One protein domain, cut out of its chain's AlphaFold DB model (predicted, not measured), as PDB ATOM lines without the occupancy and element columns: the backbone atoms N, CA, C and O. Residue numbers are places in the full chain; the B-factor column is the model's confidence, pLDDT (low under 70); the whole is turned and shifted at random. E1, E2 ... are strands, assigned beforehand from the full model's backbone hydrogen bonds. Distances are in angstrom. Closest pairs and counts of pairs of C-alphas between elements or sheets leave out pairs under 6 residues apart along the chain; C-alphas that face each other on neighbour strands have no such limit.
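AT A GLANCE: This is residues 199 to 271 of the 271 residues of the protein "Plug domain-containing protein" of Hymenobacter sp (UniProt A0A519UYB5). With little regular structure, the model is a long unnamed stretch, residues 199 to 244, that sticks out at residues 204 to 212, runs lengthwise to about residue 230 and folds back, followed by one long two-stranded hairpin, E1 and E2. The printed part has 73 residues, no named helix and two antiparallel strands, order E1 - E2; the class is all strand, with only 20 residues in named elements. The whole is loose and elongated, radius of gyration of the C-alphas 15.4 A, spanning 48 by 26 by 18 A.

HOW THE PARTS SIT: After the unnamed stretch, look at E1, residues 245 to 254, and E2, residues 260 to 269, antiparallel at 164 degrees. You will find N 247 and O 267 within hydrogen-bond range at 2.8 A. A tight link of 5 residues joins this hairpin.

IN THESE COORDINATES: Find C-alpha 245 at (51.015, 1.076, 34.533); from there E1 runs 29.8 A. E2 runs 29.4 A to C-alpha 269 at (46.374, -1.492, 34.557).

THE WHOLE: The C-alphas farthest apart, Thr 211 and Thr 257, are 47.9 A apart. The printed part has no cut. Look for pLDDT under 70 at residues 199 to 218, 241 to 243 and 271.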
ATOM      1  N   TYR A 199      40.559  14.429  22.090       64.56
ATOM      2  CA  TYR A 199      40.522  13.275  21.200       64.56
ATOM      3  C   TYR A 199      40.566  11.970  22.008       64.56
ATOM      4  O   TYR A 199      41.590  11.637  22.608       64.56
ATOM      5  N   ALA A 200      39.470  11.213  21.971       65.19
ATOM      6  CA  ALA A 200      39.382   9.851  22.487       65.19
ATOM      7  C   ALA A 200      39.321   8.863  21.304       65.19
ATOM      8  O   ALA A 200      38.386   8.946  20.499       65.19
ATOM      9  N   PRO A 201      40.290   7.940  21.156       62.06
ATOM     10  CA  PRO A 201      40.237   6.935  20.102       62.06
ATOM     11  C   PRO A 201      39.003   6.036  20.265       62.06
ATOM     12  O   PRO A 201      38.631   5.657  21.377       62.06
ATOM     13  N   ARG A 202      38.374   5.667  19.146       61.84
ATOM     14  CA  ARG A 202      37.265   4.705  19.126       61.84
ATOM     15  C   ARG A 202      37.834   3.308  18.906       61.84
ATOM     16  O   ARG A 202      38.079   2.915  17.770       61.84
ATOM     17  N   TYR A 203      38.062   2.577  19.987       60.94
ATOM     18  CA  TYR A 203      38.445   1.169  19.913       60.94
ATOM     19  C   TYR A 203      37.193   0.329  19.589       60.94
ATOM     20  O   TYR A 203      36.139   0.551  20.183       60.94
ATOM     21  N   GLY A 204      37.278  -0.578  18.608       58.78
ATOM     22  CA  GLY A 204      36.182  -1.490  18.228       58.78
ATOM     23  C   GLY A 204      35.329  -1.108  17.005       58.78
ATOM     24  O   GLY A 204      34.381  -1.824  16.701       58.78
ATOM     25  N   ALA A 205      35.632  -0.020  16.289       58.41
ATOM     26  CA  ALA A 205      35.092   0.191  14.936       58.41
ATOM     27  C   ALA A 205      35.905  -0.626  13.908       58.41
ATOM     28  O   ALA A 205      37.050  -0.959  14.207       58.41
ATOM     29  N   ASP A 206      35.388  -0.850  12.689       56.00
ATOM     30  CA  ASP A 206      36.129  -1.399  11.521       56.00
ATOM     31  C   ASP A 206      37.278  -0.475  11.043       56.00
ATOM     32  O   ASP A 206      37.617  -0.389   9.861       56.00
ATOM     33  N   ALA A 207      37.859   0.300  11.955       58.47
ATOM     34  CA  ALA A 207      39.042   1.083  11.712       58.47
ATOM     35  C   ALA A 207      40.238   0.125  11.606       58.47
ATOM     36  O   ALA A 207      40.390  -0.761  12.455       58.47
ATOM     37  N   PRO A 208      41.108   0.295  10.595       57.69
ATOM     38  CA  PRO A 208      42.343  -0.465  10.530       57.69
ATOM     39  C   PRO A 208      43.103  -0.286  11.844       57.69
ATOM     40  O   PRO A 208      43.190   0.831  12.363       57.69
ATOM     41  N   ALA A 209      43.621  -1.395  12.381       58.00
ATOM     42  CA  ALA A 209      44.427  -1.370  13.592       58.00
ATOM     43  C   ALA A 209      45.486  -0.267  13.453       58.00
ATOM     44  O   ALA A 209      46.131  -0.182  12.398       58.00
ATOM     45  N   PRO A 210      45.637   0.613  14.459       56.88
ATOM     46  CA  PRO A 210      46.602   1.691  14.369       56.88
ATOM     47  C   PRO A 210      47.970   1.090  14.047       56.88
ATOM     48  O   PRO A 210      48.427   0.161  14.706       56.88
ATOM     49  N   THR A 211      48.643   1.620  13.025       55.34
ATOM     50  CA  THR A 211      49.961   1.139  12.566       55.34
ATOM     51  C   THR A 211      51.062   1.307  13.613       55.34
ATOM     52  O   THR A 211      52.210   0.921  13.388       55.34
ATOM     53  N   ARG A 212      50.727   1.900  14.762       56.53
ATOM     54  CA  ARG A 212      51.633   2.195  15.851       56.53
ATOM     55  C   ARG A 212      50.959   1.930  17.205       56.53
ATOM     56  O   ARG A 212      49.896   2.505  17.439       56.53
ATOM     57  N   PRO A 213      51.590   1.148  18.101       55.97
ATOM     58  CA  PRO A 213      51.065   0.899  19.440       55.97
ATOM     59  C   PRO A 213      51.016   2.199  20.253       55.97
ATOM     60  O   PRO A 213      51.984   2.978  20.279       55.97
ATOM     61  N   ASP A 214      49.881   2.452  20.904       59.47
ATOM     62  CA  ASP A 214      49.619   3.667  21.685       59.47
ATOM     63  C   ASP A 214      50.224   3.522  23.082       59.47
ATOM     64  O   ASP A 214      49.553   3.329  24.097       59.47
ATOM     65  N   THR A 215      51.555   3.500  23.103       55.12
ATOM     66  CA  THR A 215      52.284   2.968  24.253       55.12
ATOM     67  C   THR A 215      52.155   3.818  25.512       55.12
ATOM     68  O   THR A 215      52.245   3.226  26.581       55.12
ATOM     69  N   ARG A 216      51.933   5.148  25.445       58.00
ATOM     70  CA  ARG A 216      51.742   6.024  26.631       58.00
ATOM     71  C   ARG A 216      51.062   7.370  26.314       58.00
ATOM     72  O   ARG A 216      51.743   8.390  26.208       58.00
ATOM     73  N   ARG A 217      49.726   7.431  26.278       61.25
ATOM     74  CA  ARG A 217      49.026   8.725  26.418       61.25
ATOM     75  C   ARG A 217      49.156   9.240  27.853       61.25
ATOM     76  O   ARG A 217      48.834   8.522  28.796       61.25
ATOM     77  N   ALA A 218      49.586  10.492  28.016       65.44
ATOM     78  CA  ALA A 218      49.663  11.150  29.325       65.44
ATOM     79  C   ALA A 218      48.272  11.397  29.941       65.44
ATOM     80  O   ALA A 218      48.116  11.386  31.157       65.44
ATOM     81  N   THR A 219      47.254  11.596  29.099       74.75
ATOM     82  CA  THR A 219      45.847  11.717  29.497       74.75
ATOM     83  C   THR A 219      45.043  10.674  28.731       74.75
ATOM     84  O   THR A 219      45.022  10.696  27.502       74.75
ATOM     85  N   LEU A 220      44.419   9.737  29.447       75.50
ATOM     86  CA  LEU A 220      43.577   8.695  28.842       75.50
ATOM     87  C   LEU A 220      42.151   9.188  28.585       75.50
ATOM     88  O   LEU A 220      41.502   8.765  27.632       75.50
ATOM     89  N   TYR A 221      41.670  10.093  29.435       79.81
ATOM     90  CA  TYR A 221      40.312  10.607  29.407       79.81
ATOM     91  C   TYR A 221      40.274  12.025  29.972       79.81
ATOM     92  O   TYR A 221      40.911  12.305  30.988       79.81
ATOM     93  N   TRP A 222      39.514  12.904  29.322       80.69
ATOM     94  CA  TRP A 222      39.246  14.258  29.796       80.69
ATOM     95  C   TRP A 222      37.789  14.620  29.513       80.69
ATOM     96  O   TRP A 222      37.376  14.687  28.353       80.69
ATOM     97  N   ALA A 223      37.021  14.866  30.574       84.06
ATOM     98  CA  ALA A 223      35.636  15.311  30.493       84.06
ATOM     99  C   ALA A 223      35.447  16.572  31.348       84.06
ATOM    100  O   ALA A 223      35.399  16.472  32.572       84.06
ATOM    101  N   PRO A 224      35.327  17.759  30.726       78.50
ATOM    102  CA  PRO A 224      35.218  19.023  31.457       78.50
ATOM    103  C   PRO A 224      33.856  19.222  32.138       78.50
ATOM    104  O   PRO A 224      33.696  20.136  32.939       78.50
ATOM    105  N   SER A 225      32.860  18.394  31.817       79.12
ATOM    106  CA  SER A 225      31.526  18.460  32.408       79.12
ATOM    107  C   SER A 225      30.987  17.057  32.670       79.12
ATOM    108  O   SER A 225      30.510  16.388  31.751       79.12
ATOM    109  N   LEU A 226      31.030  16.630  33.928       81.06
ATOM    110  CA  LEU A 226      30.341  15.439  34.419       81.06
ATOM    111  C   LEU A 226      29.207  15.894  35.338       81.06
ATOM    112  O   LEU A 226      29.413  16.735  36.212       81.06
ATOM    113  N   ARG A 227      27.999  15.377  35.114       83.12
ATOM    114  CA  ARG A 227      26.834  15.677  35.954       83.12
ATOM    115  C   ARG A 227      26.565  14.482  36.849       83.12
ATOM    116  O   ARG A 227      26.342  13.390  36.340       83.12
ATOM    117  N   THR A 228      26.571  14.705  38.155       84.00
ATOM    118  CA  THR A 228      26.176  13.686  39.122       84.00
ATOM    119  C   THR A 228      24.660  13.604  39.230       84.00
ATOM    120  O   THR A 228      23.949  14.584  38.988       84.00
ATOM    121  N   ASP A 229      24.162  12.437  39.613       85.00
ATOM    122  CA  ASP A 229      22.766  12.245  39.979       85.00
ATOM    123  C   ASP A 229      22.437  12.883  41.347       85.00
ATOM    124  O   ASP A 229      23.286  13.497  42.003       85.00
ATOM    125  N   ALA A 230      21.186  12.738  41.795       78.81
ATOM    126  CA  ALA A 230      20.723  13.251  43.089       78.81
ATOM    127  C   ALA A 230      21.438  12.618  44.302       78.81
ATOM    128  O   ALA A 230      21.358  13.159  45.403       78.81
ATOM    129  N   SER A 231      22.135  11.494  44.108       81.06
ATOM    130  CA  SER A 231      22.943  10.815  45.125       81.06
ATOM    131  C   SER A 231      24.430  11.197  45.074       81.06
ATOM    132  O   SER A 231      25.212  10.730  45.901       81.06
ATOM    133  N   GLY A 232      24.825  12.071  44.139       78.88
ATOM    134  CA  GLY A 232      26.210  12.506  43.959       78.88
ATOM    135  C   GLY A 232      27.070  11.537  43.145       78.88
ATOM    136  O   GLY A 232      28.287  11.699  43.115       78.88
ATOM    137  N   GLN A 233      26.466  10.550  42.479       82.94
ATOM    138  CA  GLN A 233      27.177   9.536  41.700       82.94
ATOM    139  C   GLN A 233      27.161   9.859  40.203       82.94
ATOM    140  O   GLN A 233      26.231  10.482  39.690       82.94
ATOM    141  N   THR A 234      28.203   9.444  39.486       85.12
ATOM    142  CA  THR A 234      28.278   9.514  38.021       85.12
ATOM    143  C   THR A 234      29.056   8.317  37.495       85.12
ATOM    144  O   THR A 234      30.051   7.908  38.091       85.12
ATOM    145  N   GLU A 235      28.633   7.786  36.353       85.00
ATOM    146  CA  GLU A 235      29.322   6.700  35.656       85.00
ATOM    147  C   GLU A 235      29.912   7.215  34.340       85.00
ATOM    148  O   GLU A 235      29.307   8.037  33.649       85.00
ATOM    149  N   PHE A 236      31.114   6.758  34.000       83.81
ATOM    150  CA  PHE A 236      31.760   7.036  32.721       83.81
ATOM    151  C   PHE A 236      32.668   5.869  32.333       83.81
ATOM    152  O   PHE A 236      33.170   5.135  33.182       83.81
ATOM    153  N   THR A 237      32.907   5.718  31.034       81.50
ATOM    154  CA  THR A 237      33.754   4.656  30.483       81.50
ATOM    155  C   THR A 237      34.827   5.272  29.602       81.50
ATOM    156  O   THR A 237      34.568   6.205  28.840       81.50
ATOM    157  N   PHE A 238      36.042   4.745  29.696       79.62
ATOM    158  CA  PHE A 238      37.167   5.136  28.861       79.62
ATOM    159  C   PHE A 238      38.057   3.923  28.591       79.62
ATOM    160  O   PHE A 238      37.995   2.925  29.306       79.62
ATOM    161  N   TYR A 239      38.884   4.019  27.556       76.31
ATOM    162  CA  TYR A 239      39.832   2.971  27.196       76.31
ATOM    163  C   TYR A 239      41.199   3.231  27.832       76.31
ATOM    164  O   TYR A 239      41.647   4.376  27.929       76.31
ATOM    165  N   THR A 240      41.863   2.165  28.271       74.00
ATOM    166  CA  THR A 240      43.214   2.226  28.840       74.00
ATOM    167  C   THR A 240      44.282   2.217  27.746       74.00
ATOM    168  O   THR A 240      44.011   1.855  26.602       74.00
ATOM    169  N   ALA A 241      45.511   2.616  28.089       67.94
ATOM    170  CA  ALA A 241      46.655   2.413  27.200       67.94
ATOM    171  C   ALA A 241      47.007   0.918  27.088       67.94
ATOM    172  O   ALA A 241      46.676   0.134  27.977       67.94
ATOM    173  N   GLU A 242      47.726   0.549  26.024       66.06
ATOM    174  CA  GLU A 242      48.211  -0.826  25.803       66.06
ATOM    175  C   GLU A 242      49.332  -1.229  26.773       66.06
ATOM    176  O   GLU A 242      49.591  -2.412  26.963       66.06
ATOM    177  N   ALA A 243      50.017  -0.262  27.391       65.75
ATOM    178  CA  ALA A 243      51.074  -0.541  28.355       65.75
ATOM    179  C   ALA A 243      50.528  -0.613  29.786       65.75
ATOM    180  O   ALA A 243      49.847   0.311  30.242       65.75
ATOM    181  N   ALA A 244      50.934  -1.646  30.531       74.25
ATOM    182  CA  ALA A 244      50.681  -1.721  31.963       74.25
ATOM    183  C   ALA A 244      51.309  -0.546  32.726       74.25
ATOM    184  O   ALA A 244      52.408  -0.060  32.419       74.25
ATOM    185  N   GLY A 245      50.599  -0.077  33.750       76.44
ATOM    186  CA  GLY A 245      51.015   1.076  34.533       76.44
ATOM    187  C   GLY A 245      49.976   1.557  35.536       76.44
ATOM    188  O   GLY A 245      48.805   1.184  35.493       76.44
ATOM    189  N   SER A 246      50.429   2.414  36.450       79.44
ATOM    190  CA  SER A 246      49.567   3.107  37.406       79.44
ATOM    191  C   SER A 246      49.154   4.465  36.840       79.44
ATOM    192  O   SER A 246      50.005   5.323  36.591       79.44
ATOM    193  N   PHE A 247      47.853   4.675  36.678       80.62
ATOM    194  CA  PHE A 247      47.257   5.930  36.229       80.62
ATOM    195  C   PHE A 247      46.606   6.647  37.408       80.62
ATOM    196  O   PHE A 247      45.986   6.025  38.268       80.62
ATOM    197  N   ARG A 248      46.747   7.973  37.460       85.31
ATOM    198  CA  ARG A 248      46.054   8.809  38.442       85.31
ATOM    199  C   ARG A 248      44.735   9.282  37.849       85.31
ATOM    200  O   ARG A 248      44.736   9.932  36.809       85.31
ATOM    201  N   LEU A 249      43.642   9.003  38.546       86.62
ATOM    202  CA  LEU A 249      42.371   9.682  38.344       86.62
ATOM    203  C   LEU A 249      42.360  10.943  39.204       86.62
ATOM    204  O   LEU A 249      42.697  10.888  40.389       86.62
ATOM    205  N   SER A 250      41.963  12.062  38.616       87.75
ATOM    206  CA  SER A 250      41.725  13.326  39.311       87.75
ATOM    207  C   SER A 250      40.372  13.871  38.888       87.75
ATOM    208  O   SER A 250      40.099  13.972  37.693       87.75
ATOM    209  N   ALA A 251      39.547  14.222  39.864       87.38
ATOM    210  CA  ALA A 251      38.260  14.865  39.670       87.38
ATOM    211  C   ALA A 251      38.260  16.189  40.434       87.38
ATOM    212  O   ALA A 251      38.523  16.216  41.634       87.38
ATOM    213  N   GLU A 252      37.958  17.270  39.727       88.12
ATOM    214  CA  GLU A 252      37.815  18.618  40.268       88.12
ATOM    215  C   GLU A 252      36.451  19.147  39.840       88.12
ATOM    216  O   GLU A 252      36.041  18.965  38.693       88.12
ATOM    217  N   GLY A 253      35.724  19.775  40.757       85.06
ATOM    218  CA  GLY A 253      34.389  20.268  40.460       85.06
ATOM    219  C   GLY A 253      33.881  21.281  41.467       85.06
ATOM    220  O   GLY A 253      34.512  21.562  42.485       85.06
ATOM    221  N   ILE A 254      32.709  21.826  41.169       87.50
ATOM    222  CA  ILE A 254      31.969  22.729  42.042       87.50
ATOM    223  C   ILE A 254      30.512  22.272  42.075       87.50
ATOM    224  O   ILE A 254      29.931  21.925  41.047       87.50
ATOM    225  N   SER A 255      29.926  22.227  43.264       81.88
ATOM    226  CA  SER A 255      28.500  21.945  43.433       81.88
ATOM    227  C   SER A 255      27.643  23.123  42.958       81.88
ATOM    228  O   SER A 255      28.124  24.245  42.784       81.88
ATOM    229  N   THR A 256      26.337  22.899  42.801       82.19
ATOM    230  CA  THR A 256      25.366  23.948  42.436       82.19
ATOM    231  C   THR A 256      25.276  25.078  43.464       82.19
ATOM    232  O   THR A 256      24.857  26.180  43.123       82.19
ATOM    233  N   THR A 257      25.692  24.828  44.706       86.69
ATOM    234  CA  THR A 257      25.759  25.816  45.793       86.69
ATOM    235  C   THR A 257      27.119  26.514  45.883       86.69
ATOM    236  O   THR A 257      27.336  27.310  46.793       86.69
ATOM    237  N   GLY A 258      28.042  26.243  44.952       85.62
ATOM    238  CA  GLY A 258      29.351  26.893  44.889       85.62
ATOM    239  C   GLY A 258      30.436  26.245  45.756       85.62
ATOM    240  O   GLY A 258      31.530  26.793  45.866       85.62
ATOM    241  N   GLN A 259      30.174  25.090  46.376       85.69
ATOM    242  CA  GLN A 259      31.189  24.386  47.168       85.69
ATOM    243  C   GLN A 259      32.133  23.595  46.249       85.69
ATOM    244  O   GLN A 259      31.629  22.780  45.467       85.69
ATOM    245  N   PRO A 260      33.463  23.799  46.323       87.88
ATOM    246  CA  PRO A 260      34.425  23.049  45.524       87.88
ATOM    247  C   PRO A 260      34.587  21.610  46.034       87.88
ATOM    248  O   PRO A 260      34.500  21.349  47.233       87.88
ATOM    249  N   ALA A 261      34.876  20.686  45.123       82.94
ATOM    250  CA  ALA A 261      35.166  19.287  45.406       82.94
ATOM    251  C   ALA A 261      36.425  18.843  44.648       82.94
ATOM    252  O   ALA A 261      36.612  19.181  43.479       82.94
ATOM    253  N   LEU A 262      37.273  18.067  45.324       87.31
ATOM    254  CA  LEU A 262      38.478  17.457  44.767       87.31
ATOM    255  C   LEU A 262      38.518  15.986  45.183       87.31
ATOM    256  O   LEU A 262      38.340  15.663  46.357       87.31
ATOM    257  N   GLY A 263      38.800  15.103  44.233       86.19
ATOM    258  CA  GLY A 263      39.013  13.682  44.470       86.19
ATOM    259  C   GLY A 263      40.174  13.169  43.632       86.19
ATOM    260  O   GLY A 263      40.372  13.595  42.496       86.19
ATOM    261  N   SER A 264      40.954  12.242  44.178       89.56
ATOM    262  CA  SER A 264      41.961  11.534  43.391       89.56
ATOM    263  C   SER A 264      42.019  10.065  43.774       89.56
ATOM    264  O   SER A 264      41.785   9.708  44.926       89.56
ATOM    265  N   SER A 265      42.309   9.219  42.793       88.44
ATOM    266  CA  SER A 265      42.453   7.778  42.974       88.44
ATOM    267  C   SER A 265      43.522   7.234  42.028       88.44
ATOM    268  O   SER A 265      43.963   7.923  41.105       88.44
ATOM    269  N   LEU A 266      43.969   6.007  42.270       86.81
ATOM    270  CA  LEU A 266      44.926   5.305  41.424       86.81
ATOM    271  C   LEU A 266      44.248   4.101  40.777       86.81
ATOM    272  O   LEU A 266      43.593   3.312  41.451       86.81
ATOM    273  N   LEU A 267      44.452   3.960  39.472       84.19
ATOM    274  CA  LEU A 267      44.064   2.795  38.691       84.19
ATOM    275  C   LEU A 267      45.324   2.046  38.277       84.19
ATOM    276  O   LEU A 267      46.191   2.617  37.615       84.19
ATOM    277  N   GLU A 268      45.420   0.772  38.640       84.19
ATOM    278  CA  GLU A 268      46.459  -0.112  38.116       84.19
ATOM    279  C   GLU A 268      45.932  -0.876  36.905       84.19
ATOM    280  O   GLU A 268      44.965  -1.628  37.008       84.19
ATOM    281  N   VAL A 269      46.598  -0.698  35.766       79.56
ATOM    282  CA  VAL A 269      46.374  -1.492  34.557       79.56
ATOM    283  C   VAL A 269      47.448  -2.571  34.520       79.56
ATOM    284  O   VAL A 269      48.640  -2.255  34.482       79.56
ATOM    285  N   LYS A 270      47.019  -3.832  34.587       76.38
ATOM    286  CA  LYS A 270      47.876  -5.018  34.455       76.38
ATOM    287  C   LYS A 270      47.846  -5.494  32.999       76.38
ATOM    288  O   LYS A 270      46.847  -5.253  32.326       76.38
ATOM    289  N   GLU A 271      48.944  -6.100  32.542       62.09
ATOM    290  CA  GLU A 271      48.995  -6.787  31.236       62.09
ATOM    291  C   GLU A 271      48.069  -8.007  31.206       62.09
ATOM    292  O   GLU A 271      47.880  -8.628  32.282       62.09
TER     293      GLU A 271